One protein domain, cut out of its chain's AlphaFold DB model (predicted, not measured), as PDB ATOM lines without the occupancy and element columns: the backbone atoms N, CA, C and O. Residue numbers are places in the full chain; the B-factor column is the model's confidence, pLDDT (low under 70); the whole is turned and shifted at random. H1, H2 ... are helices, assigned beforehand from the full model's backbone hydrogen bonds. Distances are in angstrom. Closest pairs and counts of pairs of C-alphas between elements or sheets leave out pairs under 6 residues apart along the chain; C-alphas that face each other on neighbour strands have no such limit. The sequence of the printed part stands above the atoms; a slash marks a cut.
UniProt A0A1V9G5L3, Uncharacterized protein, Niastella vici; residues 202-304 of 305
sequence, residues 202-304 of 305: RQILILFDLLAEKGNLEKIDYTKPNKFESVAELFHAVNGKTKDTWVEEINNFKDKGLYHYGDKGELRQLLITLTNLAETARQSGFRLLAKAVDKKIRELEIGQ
ATOM      1  N   ARG A 202      37.628  -1.267  32.181       83.19
ATOM      2  CA  ARG A 202      38.147  -0.422  31.095       83.19
ATOM      3  C   ARG A 202      39.278   0.514  31.542       83.19
ATOM      4  O   ARG A 202      40.279   0.609  30.845       83.19
ATOM      5  N   GLN A 203      39.165   1.172  32.701       83.00
ATOM      6  CA  GLN A 203      40.243   2.026  33.231       83.00
ATOM      7  C   GLN A 203      41.514   1.232  33.548       83.00
ATOM      8  O   GLN A 203      42.609   1.707  33.263       83.00
ATOM      9  N   ILE A 204      41.375   0.022  34.094       85.50
ATOM     10  CA  ILE A 204      42.506  -0.874  34.367       85.50
ATOM     11  C   ILE A 204      43.160  -1.323  33.055       85.50
ATOM     12  O   ILE A 204      44.378  -1.264  32.938       85.50
ATOM     13  N   LEU A 205      42.379  -1.713  32.046       86.62
ATOM     14  CA  LEU A 205      42.923  -2.087  30.736       86.62
ATOM     15  C   LEU A 205      43.693  -0.924  30.092       86.62
ATOM     16  O   LEU A 205      44.806  -1.120  29.613       86.62
ATOM     17  N   ILE A 206      43.142   0.294  30.145       87.25
ATOM     18  CA  ILE A 206      43.799   1.510  29.633       87.25
ATOM     19  C   ILE A 206      45.094   1.792  30.397       87.25
ATOM     20  O   ILE A 206      46.112   2.109  29.792       87.25
ATOM     21  N   LEU A 207      45.081   1.649  31.723       86.69
ATOM     22  CA  LEU A 207      46.273   1.813  32.548       86.69
ATOM     23  C   LEU A 207      47.395   0.859  32.113       86.69
ATOM     24  O   LEU A 207      48.527   1.298  31.926       86.69
ATOM     25  N   PHE A 208      47.085  -0.426  31.935       84.38
ATOM     26  CA  PHE A 208      48.071  -1.425  31.519       84.38
ATOM     27  C   PHE A 208      48.590  -1.173  30.100       84.38
ATOM     28  O   PHE A 208      49.793  -1.283  29.874       84.38
ATOM     29  N   ASP A 209      47.725  -0.772  29.168       86.00
ATOM     30  CA  ASP A 209      48.138  -0.414  27.809       86.00
ATOM     31  C   ASP A 209      49.086   0.801  27.798       86.00
ATOM     32  O   ASP A 209      50.149   0.749  27.180       86.00
ATOM     33  N   LEU A 210      48.788   1.851  28.571       84.50
ATOM     34  CA  LEU A 210      49.656   3.031  28.687       84.50
ATOM     35  C   LEU A 210      51.005   2.722  29.353       84.50
ATOM     36  O   LEU A 210      52.024   3.320  28.999       84.50
ATOM     37  N   LEU A 211      51.034   1.804  30.322       80.69
ATOM     38  CA  LEU A 211      52.281   1.336  30.933       80.69
ATOM     39  C   LEU A 211      53.106   0.484  29.957       80.69
ATOM     40  O   LEU A 211      54.336   0.591  29.949       80.69
ATOM     41  N   ALA A 212      52.445  -0.307  29.107       81.44
ATOM     42  CA  ALA A 212      53.096  -1.077  28.053       81.44
ATOM     43  C   ALA A 212      53.685  -0.178  26.953       81.44
ATOM     44  O   ALA A 212      54.820  -0.387  26.533       81.44
ATOM     45  N   GLU A 213      52.989   0.897  26.556       76.88
ATOM     46  CA  GLU A 213      53.518   1.913  25.623       76.88
ATOM     47  C   GLU A 213      54.799   2.603  26.145       76.88
ATOM     48  O   GLU A 213      55.567   3.170  25.368       76.88
ATOM     49  N   LYS A 214      55.058   2.557  27.458       71.69
ATOM     50  CA  LYS A 214      56.284   3.080  28.085       71.69
ATOM     51  C   LYS A 214      57.410   2.050  28.214       71.69
ATOM     52  O   LYS A 214      58.455   2.398  28.755       71.69
ATOM     53  N   GLY A 215      57.221   0.828  27.713       60.69
ATOM     54  CA  GLY A 215      58.236  -0.231  27.691       60.69
ATOM     55  C   GLY A 215      58.409  -0.987  29.011       60.69
ATOM     56  O   GLY A 215      59.293  -1.828  29.113       60.69
ATOM     57  N   ASN A 216      57.571  -0.712  30.014       60.19
ATOM     58  CA  ASN A 216      57.684  -1.325  31.342       60.19
ATOM     59  C   ASN A 216      56.851  -2.609  31.495       60.19
ATOM     60  O   ASN A 216      56.992  -3.303  32.499       60.19
ATOM     61  N   LEU A 217      55.961  -2.905  30.542       71.69
ATOM     62  CA  LEU A 217      55.065  -4.064  30.557       71.69
ATOM     63  C   LEU A 217      54.826  -4.584  29.134       71.69
ATOM     64  O   LEU A 217      54.879  -3.821  28.169       71.69
ATOM     65  N   GLU A 218      54.531  -5.879  29.006       74.06
ATOM     66  CA  GLU A 218      54.076  -6.465  27.742       74.06
ATOM     67  C   GLU A 218      52.663  -5.958  27.418       74.06
ATOM     68  O   GLU A 218      51.779  -5.924  28.280       74.06
ATOM     69  N   LYS A 219      52.446  -5.544  26.166       81.25
ATOM     70  CA  LYS A 219      51.137  -5.086  25.701       81.25
ATOM     71  C   LYS A 219      50.177  -6.268  25.592       81.25
ATOM     72  O   LYS A 219      50.528  -7.311  25.047       81.25
ATOM     73  N   ILE A 220      48.944  -6.078  26.055       82.44
ATOM     74  CA  ILE A 220      47.890  -7.085  25.905       82.44
ATOM     75  C   ILE A 220      47.539  -7.206  24.424       82.44
ATOM     76  O   ILE A 220      47.094  -6.249  23.788       82.44
ATOM     77  N   ASP A 221      47.744  -8.401  23.886       80.81
ATOM     78  CA  ASP A 221      47.396  -8.723  22.512       80.81
ATOM     79  C   ASP A 221      45.934  -9.175  22.430       80.81
ATOM     80  O   ASP A 221      45.609 -10.351  22.605       80.81
ATOM     81  N   TYR A 222      45.046  -8.219  22.149       82.62
ATOM     82  CA  TYR A 222      43.612  -8.462  21.972       82.62
ATOM     83  C   TYR A 222      43.288  -9.346  20.753       82.62
ATOM     84  O   TYR A 222      42.157  -9.795  20.619       82.62
ATOM     85  N   THR A 223      44.259  -9.663  19.889       78.31
ATOM     86  CA  THR A 223      44.046 -10.560  18.738       78.31
ATOM     87  C   THR A 223      44.274 -12.038  19.063       78.31
ATOM     88  O   THR A 223      44.025 -12.896  18.215       78.31
ATOM     89  N   LYS A 224      44.715 -12.366  20.290       79.31
ATOM     90  CA  LYS A 224      45.040 -13.733  20.739       79.31
ATOM     91  C   LYS A 224      44.109 -14.212  21.866       79.31
ATOM     92  O   LYS A 224      44.497 -14.181  23.036       79.31
ATOM     93  N   PRO A 225      42.903 -14.725  21.541       76.81
ATOM     94  CA  PRO A 225      41.917 -15.160  22.536       76.81
ATOM     95  C   PRO A 225      42.415 -16.264  23.466       76.81
ATOM     96  O   PRO A 225      42.021 -16.323  24.625       76.81
ATOM     97  N   ASN A 226      43.327 -17.113  22.985       80.19
ATOM     98  CA  ASN A 226      43.934 -18.182  23.778       80.19
ATOM     99  C   ASN A 226      44.763 -17.669  24.970       80.19
ATOM    100  O   ASN A 226      45.064 -18.448  25.866       80.19
ATOM    101  N   LYS A 227      45.127 -16.378  25.000       79.75
ATOM    102  CA  LYS A 227      45.810 -15.741  26.136       79.75
ATOM    103  C   LYS A 227      44.861 -14.997  27.083       79.75
ATOM    104  O   LYS A 227      45.297 -14.576  28.151       79.75
ATOM    105  N   PHE A 228      43.585 -14.821  26.728       84.75
ATOM    106  CA  PHE A 228      42.646 -14.020  27.526       84.75
ATOM    107  C   PHE A 228      42.396 -14.616  28.896       84.75
ATOM    108  O   PHE A 228      42.244 -13.877  29.860       84.75
ATOM    109  N   GLU A 229      42.405 -15.939  28.990       80.50
ATOM    110  CA  GLU A 229      42.219 -16.637  30.249       80.50
ATOM    111  C   GLU A 229      43.355 -16.331  31.235       80.50
ATOM    112  O   GLU A 229      43.097 -15.946  32.374       80.50
ATOM    113  N   SER A 230      44.607 -16.376  30.771       78.44
ATOM    114  CA  SER A 230      45.783 -16.019  31.573       78.44
ATOM    115  C   SER A 230      45.816 -14.529  31.934       78.44
ATOM    116  O   SER A 230      46.189 -14.158  33.047       78.44
ATOM    117  N   VAL A 231      45.391 -13.652  31.019       82.50
ATOM    118  CA  VAL A 231      45.271 -12.207  31.285       82.50
ATOM    119  C   VAL A 231      44.155 -11.930  32.302       82.50
ATOM    120  O   VAL A 231      44.320 -11.107  33.203       82.50
ATOM    121  N   ALA A 232      43.032 -12.642  32.214       80.75
ATOM    122  CA  ALA A 232      41.932 -12.544  33.164       80.75
ATOM    123  C   ALA A 232      42.317 -13.079  34.547       80.75
ATOM    124  O   ALA A 232      41.910 -12.495  35.548       80.75
ATOM    125  N   GLU A 233      43.135 -14.131  34.627       74.69
ATOM    126  CA  GLU A 233      43.715 -14.613  35.885       74.69
ATOM    127  C   GLU A 233      44.635 -13.575  36.527       74.69
ATOM    128  O   GLU A 233      44.516 -13.321  37.726       74.69
ATOM    129  N   LEU A 234      45.485 -12.911  35.735       77.38
ATOM    130  CA  LEU A 234      46.309 -11.800  36.214       77.38
ATOM    131  C   LEU A 234      45.438 -10.667  36.770       77.38
ATOM    132  O   LEU A 234      45.700 -10.150  37.854       77.38
ATOM    133  N   PHE A 235      44.375 -10.287  36.067       78.12
ATOM    134  CA  PHE A 235      43.521  -9.205  36.538       78.12
ATOM    135  C   PHE A 235      42.629  -9.586  37.714       78.12
ATOM    136  O   PHE A 235      42.449  -8.760  38.611       78.12
ATOM    137  N   HIS A 236      42.127 -10.820  37.757       74.31
ATOM    138  CA  HIS A 236      41.456 -11.379  38.926       74.31
ATOM    139  C   HIS A 236      42.379 -11.310  40.141       74.31
ATOM    140  O   HIS A 236      41.997 -10.806  41.197       74.31
ATOM    141  N   ALA A 237      43.632 -11.725  39.958       64.12
ATOM    142  CA  ALA A 237      44.657 -11.603  40.967       64.12
ATOM    143  C   ALA A 237      44.847 -10.142  41.413       64.12
ATOM    144  O   ALA A 237      45.001  -9.915  42.608       64.12
ATOM    145  N   VAL A 238      44.866  -9.162  40.508       64.06
ATOM    146  CA  VAL A 238      45.138  -7.750  40.842       64.06
ATOM    147  C   VAL A 238      43.961  -7.053  41.532       64.06
ATOM    148  O   VAL A 238      44.194  -6.218  42.400       64.06
ATOM    149  N   ASN A 239      42.711  -7.357  41.169       68.19
ATOM    150  CA  ASN A 239      41.561  -6.565  41.625       68.19
ATOM    151  C   ASN A 239      40.426  -7.351  42.296       68.19
ATOM    152  O   ASN A 239      39.391  -6.759  42.601       68.19
ATOM    153  N   GLY A 240      40.570  -8.666  42.465       63.38
ATOM    154  CA  GLY A 240      39.581  -9.530  43.110       63.38
ATOM    155  C   GLY A 240      38.285  -9.759  42.321       63.38
ATOM    156  O   GLY A 240      37.463 -10.566  42.750       63.38
ATOM    157  N   LYS A 241      38.075  -9.111  41.163       71.62
ATOM    158  CA  LYS A 241      36.897  -9.362  40.311       71.62
ATOM    159  C   LYS A 241      37.016 -10.732  39.664       71.62
ATOM    160  O   LYS A 241      38.115 -11.144  39.300       71.62
ATOM    161  N   THR A 242      35.902 -11.437  39.512       75.00
ATOM    162  CA  THR A 242      35.892 -12.809  38.990       75.00
ATOM    163  C   THR A 242      36.515 -12.892  37.598       75.00
ATOM    164  O   THR A 242      36.280 -12.028  36.745       75.00
ATOM    165  N   LYS A 243      37.297 -13.956  37.385       80.94
ATOM    166  CA  LYS A 243      37.967 -14.282  36.121       80.94
ATOM    167  C   LYS A 243      37.000 -14.238  34.936       80.94
ATOM    168  O   LYS A 243      37.302 -13.584  33.944       80.94
ATOM    169  N   ASP A 244      35.815 -14.826  35.071       77.19
ATOM    170  CA  ASP A 244      34.827 -14.903  33.984       77.19
ATOM    171  C   ASP A 244      34.401 -13.520  33.493       77.19
ATOM    172  O   ASP A 244      34.370 -13.245  32.296       77.19
ATOM    173  N   THR A 245      34.180 -12.592  34.425       81.75
ATOM    174  CA  THR A 245      33.779 -11.233  34.062       81.75
ATOM    175  C   THR A 245      34.936 -10.438  33.444       81.75
ATOM    176  O   THR A 245      34.708  -9.435  32.767       81.75
ATOM    177  N   TRP A 246      36.185 -10.835  33.692       85.06
ATOM    178  CA  TRP A 246      37.355 -10.275  33.021       85.06
ATOM    179  C   TRP A 246      37.522 -10.825  31.610       85.06
ATOM    180  O   TRP A 246      37.811 -10.050  30.702       85.06
ATOM    181  N   VAL A 247      37.291 -12.124  31.414       86.00
ATOM    182  CA  VAL A 247      37.273 -12.744  30.083       86.00
ATOM    183  C   VAL A 247      36.211 -12.081  29.204       86.00
ATOM    184  O   VAL A 247      36.513 -11.702  28.074       86.00
ATOM    185  N   GLU A 248      35.003 -11.869  29.728       85.38
ATOM    186  CA  GLU A 248      33.925 -11.148  29.033       85.38
ATOM    187  C   GLU A 248      34.350  -9.726  28.634       85.38
ATOM    188  O   GLU A 248      34.224  -9.331  27.475       85.38
ATOM    189  N   GLU A 249      34.933  -8.971  29.568       87.06
ATOM    190  CA  GLU A 249      35.392  -7.608  29.298       87.06
ATOM    191  C   GLU A 249      36.489  -7.569  28.222       87.06
ATOM    192  O   GLU A 249      36.443  -6.727  27.329       87.06
ATOM    193  N   ILE A 250      37.479  -8.466  28.279       86.06
ATOM    194  CA  ILE A 250      38.572  -8.515  27.296       86.06
ATOM    195  C   ILE A 250      38.030  -8.907  25.914       86.06
ATOM    196  O   ILE A 250      38.435  -8.318  24.910       86.06
ATOM    197  N   ASN A 251      37.072  -9.840  25.862       84.94
ATOM    198  CA  ASN A 251      36.406 -10.241  24.623       84.94
ATOM    199  C   ASN A 251      35.700  -9.068  23.931       84.94
ATOM    200  O   ASN A 251      35.757  -8.983  22.705       84.94
ATOM    201  N   ASN A 252      35.128  -8.119  24.681       84.69
ATOM    202  CA  ASN A 252      34.489  -6.926  24.102       84.69
ATOM    203  C   ASN A 252      35.458  -6.051  23.285       84.69
ATOM    204  O   ASN A 252      35.024  -5.286  22.422       84.69
ATOM    205  N   PHE A 253      36.766  -6.165  23.532       83.69
ATOM    206  CA  PHE A 253      37.799  -5.389  22.843       83.69
ATOM    207  C   PHE A 253      38.563  -6.179  21.776       83.69
ATOM    208  O   PHE A 253      39.400  -5.584  21.098       83.69
ATOM    209  N   LYS A 254      38.272  -7.475  21.597       79.31
ATOM    210  CA  LYS A 254      38.974  -8.369  20.662       79.31
ATOM    211  C   LYS A 254      39.029  -7.813  19.235       79.31
ATOM    212  O   LYS A 254      40.099  -7.768  18.638       79.31
ATOM    213  N   ASP A 255      37.889  -7.355  18.721       75.06
ATOM    214  CA  ASP A 255      37.768  -6.949  17.313       75.06
ATOM    215  C   ASP A 255      37.876  -5.430  17.121       75.06
ATOM    216  O   ASP A 255      38.339  -4.948  16.091       75.06
ATOM    217  N   LYS A 256      37.443  -4.660  18.123       75.81
ATOM    218  CA  LYS A 256      37.341  -3.196  18.036       75.81
ATOM    219  C   LYS A 256      38.561  -2.484  18.618       75.81
ATOM    220  O   LYS A 256      38.885  -1.380  18.200       75.81
ATOM    221  N   GLY A 257      39.272  -3.112  19.552       81.12
ATOM    222  CA  GLY A 257      40.359  -2.484  20.293       81.12
ATOM    223  C   GLY A 257      39.873  -1.573  21.426       81.12
ATOM    224  O   GLY A 257      38.734  -1.110  21.474       81.12
ATOM    225  N   LEU A 258      40.773  -1.311  22.373       85.19
ATOM    226  CA  LEU A 258      40.463  -0.695  23.669       85.19
ATOM    227  C   LEU A 258      39.935   0.755  23.595       85.19
ATOM    228  O   LEU A 258      39.096   1.177  24.402       85.19
ATOM    229  N   TYR A 259      40.426   1.519  22.619       86.81
ATOM    230  CA  TYR A 259      40.106   2.940  22.435       86.81
ATOM    231  C   TYR A 259      39.069   3.190  21.339       86.81
ATOM    232  O   TYR A 259      38.862   4.338  20.961       86.81
ATOM    233  N   HIS A 260      38.425   2.145  20.817       83.62
ATOM    234  CA  HIS A 260      37.388   2.323  19.813       83.62
ATOM    235  C   HIS A 260      36.136   2.986  20.394       83.62
ATOM    236  O   HIS A 260      35.778   2.792  21.562       83.62
ATOM    237  N   TYR A 261      35.495   3.774  19.539       84.06
ATOM    238  CA  TYR A 261      34.224   4.443  19.755       84.06
ATOM    239  C   TYR A 261      33.462   4.450  18.421       84.06
ATOM    240  O   TYR A 261      34.051   4.717  17.373       84.06
ATOM    241  N   GLY A 262      32.172   4.131  18.456       78.81
ATOM    242  CA  GLY A 262      31.283   4.123  17.295       78.81
ATOM    243  C   GLY A 262      30.625   5.475  17.024       78.81
ATOM    244  O   GLY A 262      30.268   5.766  15.884       78.81
ATOM    245  N   ASP A 263      30.495   6.325  18.047       81.88
ATOM    246  CA  ASP A 263      29.882   7.648  17.929       81.88
ATOM    247  C   ASP A 263      30.530   8.710  18.842       81.88
ATOM    248  O   ASP A 263      31.420   8.443  19.657       81.88
ATOM    249  N   LYS A 264      30.082   9.965  18.690       80.69
ATOM    250  CA  LYS A 264      30.580  11.112  19.470       80.69
ATOM    251  C   LYS A 264      30.263  11.008  20.968       80.69
ATOM    252  O   LYS A 264      31.001  11.564  21.782       80.69
ATOM    253  N   GLY A 265      29.174  10.340  21.340       76.88
ATOM    254  CA  GLY A 265      28.798  10.083  22.727       76.88
ATOM    255  C   GLY A 265      29.751   9.094  23.396       76.88
ATOM    256  O   GLY A 265      30.273   9.387  24.473       76.88
ATOM    257  N   GLU A 266      30.054   7.979  22.733       77.62
ATOM    258  CA  GLU A 266      31.038   6.992  23.190       77.62
ATOM    259  C   GLU A 266      32.444   7.594  23.299       77.62
ATOM    260  O   GLU A 266      33.142   7.366  24.291       77.62
ATOM    261  N   LEU A 267      32.838   8.441  22.340       82.00
ATOM    262  CA  LEU A 267      34.092   9.191  22.415       82.00
ATOM    263  C   LEU A 267      34.124  10.110  23.639       82.00
ATOM    264  O   LEU A 267      35.100  10.117  24.388       82.00
ATOM    265  N   ARG A 268      33.047  10.859  23.897       80.56
ATOM    266  CA  ARG A 268      32.959  11.731  25.075       80.56
ATOM    267  C   ARG A 268      33.081  10.933  26.373       80.56
ATOM    268  O   ARG A 268      33.765  11.377  27.293       80.56
ATOM    269  N   GLN A 269      32.473   9.751  26.451       82.25
ATOM    270  CA  GLN A 269      32.614   8.860  27.608       82.25
ATOM    271  C   GLN A 269      34.044   8.322  27.768       82.25
ATOM    272  O   GLN A 269      34.546   8.240  28.893       82.25
ATOM    273  N   LEU A 270      34.723   7.987  26.666       85.62
ATOM    274  CA  LEU A 270      36.127   7.574  26.682       85.62
ATOM    275  C   LEU A 270      37.037   8.712  27.167       85.62
ATOM    276  O   LEU A 270      37.870   8.487  28.046       85.62
ATOM    277  N   LEU A 271      36.829   9.937  26.677       85.62
ATOM    278  CA  LEU A 271      37.567  11.117  27.130       85.62
ATOM    279  C   LEU A 271      37.340  11.381  28.619       85.62
ATOM    280  O   LEU A 271      38.307  11.545  29.352       85.62
ATOM    281  N   ILE A 272      36.098  11.316  29.109       85.44
ATOM    282  CA  ILE A 272      35.805  11.429  30.550       85.44
ATOM    283  C   ILE A 272      36.547  10.344  31.344       85.44
ATOM    284  O   ILE A 272      37.107  10.611  32.407       85.44
ATOM    285  N   THR A 273      36.582   9.113  30.830       86.75
ATOM    286  CA  THR A 273      37.282   7.991  31.472       86.75
ATOM    287  C   THR A 273      38.785   8.248  31.585       86.75
ATOM    288  O   THR A 273      39.362   8.007  32.649       86.75
ATOM    289  N   LEU A 274      39.402   8.762  30.518       88.56
ATOM    290  CA  LEU A 274      40.816   9.131  30.476       88.56
ATOM    291  C   LEU A 274      41.113  10.338  31.369       88.56
ATOM    292  O   LEU A 274      42.052  10.289  32.154       88.56
ATOM    293  N   THR A 275      40.292  11.385  31.332       87.62
ATOM    294  CA  THR A 275      40.459  12.569  32.185       87.62
ATOM    295  C   THR A 275      40.427  12.193  33.664       87.62
ATOM    296  O   THR A 275      41.319  12.592  34.412       87.62
ATOM    297  N   ASN A 276      39.478  11.341  34.067       86.06
ATOM    298  CA  ASN A 276      39.416  10.821  35.434       86.06
ATOM    299  C   ASN A 276      40.691  10.045  35.802       86.06
ATOM    300  O   ASN A 276      41.229  10.224  36.892       86.06
ATOM    301  N   LEU A 277      41.205   9.208  34.891       85.75
ATOM    302  CA  LEU A 277      42.445   8.459  35.110       85.75
ATOM    303  C   LEU A 277      43.657   9.396  35.260       85.75
ATOM    304  O   LEU A 277      44.479   9.194  36.154       85.75
ATOM    305  N   ALA A 278      43.755  10.434  34.425       86.38
ATOM    306  CA  ALA A 278      44.815  11.434  34.504       86.38
ATOM    307  C   ALA A 278      44.771  12.191  35.836       86.38
ATOM    308  O   ALA A 278      45.808  12.389  36.468       86.38
ATOM    309  N   GLU A 279      43.584  12.598  36.284       86.31
ATOM    310  CA  GLU A 279      43.404  13.303  37.550       86.31
ATOM    311  C   GLU A 279      43.786  12.430  38.748       86.31
ATOM    312  O   GLU A 279      44.598  12.855  39.571       86.31
ATOM    313  N   THR A 280      43.314  11.178  38.794       82.94
ATOM    314  CA  THR A 280      43.710  10.224  39.843       82.94
ATOM    315  C   THR A 280      45.223   9.988  39.845       82.94
ATOM    316  O   THR A 280      45.852   9.995  40.906       82.94
ATOM    317  N   ALA A 281      45.841   9.841  38.667       80.94
ATOM    318  CA  ALA A 281      47.288   9.685  38.544       80.94
ATOM    319  C   ALA A 281      48.048  10.919  39.061       80.94
ATOM    320  O   ALA A 281      49.058  10.765  39.747       80.94
ATOM    321  N   ARG A 282      47.567  12.141  38.782       82.44
ATOM    322  CA  ARG A 282      48.171  13.385  39.297       82.44
ATOM    323  C   ARG A 282      48.070  13.487  40.812       82.44
ATOM    324  O   ARG A 282      49.086  13.754  41.448       82.44
ATOM    325  N   GLN A 283      46.881  13.259  41.369       81.19
ATOM    326  CA  GLN A 283      46.641  13.300  42.816       81.19
ATOM    327  C   GLN A 283      47.527  12.295  43.559       81.19
ATOM    328  O   GLN A 283      48.029  12.590  44.636       81.19
ATOM    329  N   SER A 284      47.790  11.148  42.932       75.44
ATOM    330  CA  SER A 284      48.627  10.078  43.484       75.44
ATOM    331  C   SER A 284      50.127  10.232  43.166       75.44
ATOM    332  O   SER A 284      50.908   9.326  43.431       75.44
ATOM    333  N   GLY A 285      50.561  11.340  42.549       78.00
ATOM    334  CA  GLY A 285      51.977  11.609  42.257       78.00
ATOM    335  C   GLY A 285      52.556  10.935  40.999       78.00
ATOM    336  O   GLY A 285      53.714  11.180  40.650       78.00
ATOM    337  N   PHE A 286      51.772  10.164  40.239       81.12
ATOM    338  CA  PHE A 286      52.203   9.484  39.008       81.12
ATOM    339  C   PHE A 286      52.238  10.417  37.785       81.12
ATOM    340  O   PHE A 286      51.494  10.262  36.812       81.12
ATOM    341  N   ARG A 287      53.155  11.390  37.796       82.19
ATOM    342  CA  ARG A 287      53.268  12.421  36.744       82.19
ATOM    343  C   ARG A 287      53.501  11.857  35.337       82.19
ATOM    344  O   ARG A 287      52.989  12.413  34.369       82.19
ATOM    345  N   LEU A 288      54.277  10.778  35.201       81.50
ATOM    346  CA  LEU A 288      54.567  10.160  33.898       81.50
ATOM    347  C   LEU A 288      53.333   9.491  33.287       81.50
ATOM    348  O   LEU A 288      53.095   9.633  32.088       81.50
ATOM    349  N   LEU A 289      52.541   8.815  34.120       82.50
ATOM    350  CA  LEU A 289      51.281   8.212  33.709       82.50
ATOM    351  C   LEU A 289      50.279   9.296  33.314       82.50
ATOM    352  O   LEU A 289      49.729   9.230  32.222       82.50
ATOM    353  N   ALA A 290      50.120  10.342  34.131       86.62
ATOM    354  CA  ALA A 290      49.248  11.468  33.797       86.62
ATOM    355  C   ALA A 290      49.614  12.096  32.439       86.62
ATOM    356  O   ALA A 290      48.745  12.287  31.596       86.62
ATOM    357  N   LYS A 291      50.912  12.318  32.173       87.31
ATOM    358  CA  LYS A 291      51.388  12.813  30.868       87.31
ATOM    359  C   LYS A 291      51.076  11.858  29.711       87.31
ATOM    360  O   LYS A 291      50.804  12.325  28.608       87.31
ATOM    361  N   ALA A 292      51.158  10.544  29.931       87.31
ATOM    362  CA  ALA A 292      50.811   9.549  28.917       87.31
ATOM    363  C   ALA A 292      49.307   9.577  28.609       87.31
ATOM    364  O   ALA A 292      48.926   9.615  27.441       87.31
ATOM    365  N   VAL A 293      48.470   9.666  29.645       88.69
ATOM    366  CA  VAL A 293      47.019   9.816  29.494       88.69
ATOM    367  C   VAL A 293      46.681  11.116  28.751       88.69
ATOM    368  O   VAL A 293      45.930  11.081  27.783       88.69
ATOM    369  N   ASP A 294      47.300  12.245  29.114       88.44
ATOM    370  CA  ASP A 294      47.102  13.539  28.439       88.44
ATOM    371  C   ASP A 294      47.540  13.520  26.970       88.44
ATOM    372  O   ASP A 294      46.993  14.238  26.130       88.44
ATOM    373  N   LYS A 295      48.573  12.738  26.645       90.69
ATOM    374  CA  LYS A 295      48.975  12.512  25.256       90.69
ATOM    375  C   LYS A 295      47.886  11.733  24.520       90.69
ATOM    376  O   LYS A 295      47.508  12.138  23.427       90.69
ATOM    377  N   LYS A 296      47.345  10.679  25.138       90.44
ATOM    378  CA  LYS A 296      46.295   9.845  24.542       90.44
ATOM    379  C   LYS A 296      44.989  10.605  24.321       90.44
ATOM    380  O   LYS A 296      44.377  10.459  23.271       90.44
ATOM    381  N   ILE A 297      44.598  11.455  25.272       90.44
ATOM    382  CA  ILE A 297      43.459  12.377  25.133       90.44
ATOM    383  C   ILE A 297      43.646  13.247  23.889       90.44
ATOM    384  O   ILE A 297      42.778  13.264  23.023       90.44
ATOM    385  N   ARG A 298      44.815  13.886  23.746       90.06
ATOM    386  CA  ARG A 298      45.122  14.719  22.576       90.06
ATOM    387  C   ARG A 298      45.114  13.934  21.269       90.06
ATOM    388  O   ARG A 298      44.609  14.442  20.281       90.06
ATOM    389  N   GLU A 299      45.648  12.715  21.244       88.81
ATOM    390  CA  GLU A 299      45.597  11.848  20.055       88.81
ATOM    391  C   GLU A 299      44.147  11.551  19.632       88.81
ATOM    392  O   GLU A 299      43.823  11.641  18.449       88.81
ATOM    393  N   LEU A 300      43.264  11.265  20.596       87.25
ATOM    394  CA  LEU A 300      41.842  11.004  20.344       87.25
ATOM    395  C   LEU A 300      41.060  12.263  19.938       87.25
ATOM    396  O   LEU A 300      40.136  12.175  19.135       87.25
ATOM    397  N   GLU A 301      41.422  13.433  20.467       83.62
ATOM    398  CA  GLU A 301      40.832  14.720  20.077       83.62
ATOM    399  C   GLU A 301      41.320  15.189  18.699       83.62
ATOM    400  O   GLU A 301      40.538  15.725  17.921       83.62
ATOM    401  N   ILE A 302      42.597  14.967  18.363       77.81
ATOM    402  CA  ILE A 302      43.168  15.310  17.051       77.81
ATOM    403  C   ILE A 302      42.588  14.410  15.958       77.81
ATOM    404  O   ILE A 302      42.297  14.910  14.878       77.81
ATOM    405  N   GLY A 303      42.340  13.129  16.248       61.44
ATOM    406  CA  GLY A 303      41.643  12.210  15.341       61.44
ATOM    407  C   GLY A 303      40.178  12.573  15.044       61.44
ATOM    408  O   GLY A 303      39.530  11.859  14.284       61.44
ATOM    409  N   GLN A 304      39.636  13.650  15.635       55.50
ATOM    410  CA  GLN A 304      38.341  14.231  15.250       55.50
ATOM    411  C   GLN A 304      38.416  15.151  14.017       55.50
ATOM    412  O   GLN A 304      37.359  15.516  13.498       55.50
TER     413      GLN A 304
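AT A GLANCE: This is residues 202 to 304 of the 305 residues of an uncharacterized protein of Niastella vici (UniProt A0A1V9G5L3). H1 lies in the middle, crossing a helical hairpin of H4 and H5 on one side, with the crossed pair H2 and H3 on its other side. The printed part has 103 residues with five named helices, H1 to H5, and no named strand: all helix, compact, radius of gyration of the C-alphas 13.9 A, spans 34 by 33 by 23 A.

HOW THE PARTS SIT: H1, residues 202 to 212, is apart from H2, residues 225 to 239. H2 touches H3, residues 243 to 251, closest C-alphas Ala 232 and Trp 246, 5.1 A. H4, residues 264 to 283, and H5, residues 287 to 302, form a hairpin at a shallow tilt of 17 degrees. H1 touches H5, closest C-alphas Leu 210 and Ala 292, 6.6 A, with residues 289 to 293 of H5 alone. Every O i to N i+4 pair is within hydrogen-bond range in H1, H3, H4 and H5; in H2, 9 of 11.

IN THESE COORDINATES: H1 begins at C-alpha 202 (38.147, -0.422, 31.095). H4 is 28.4 A long; H5, 22.3 A, ends at C-alpha 302 (43.168, 15.310, 17.051).

THE WHOLE: The printed part has no cut. Links H1 to H2 and H3 to H4 are long. Residues 215 to 216, 237 to 240 and 303 to 304 have pLDDT under 70.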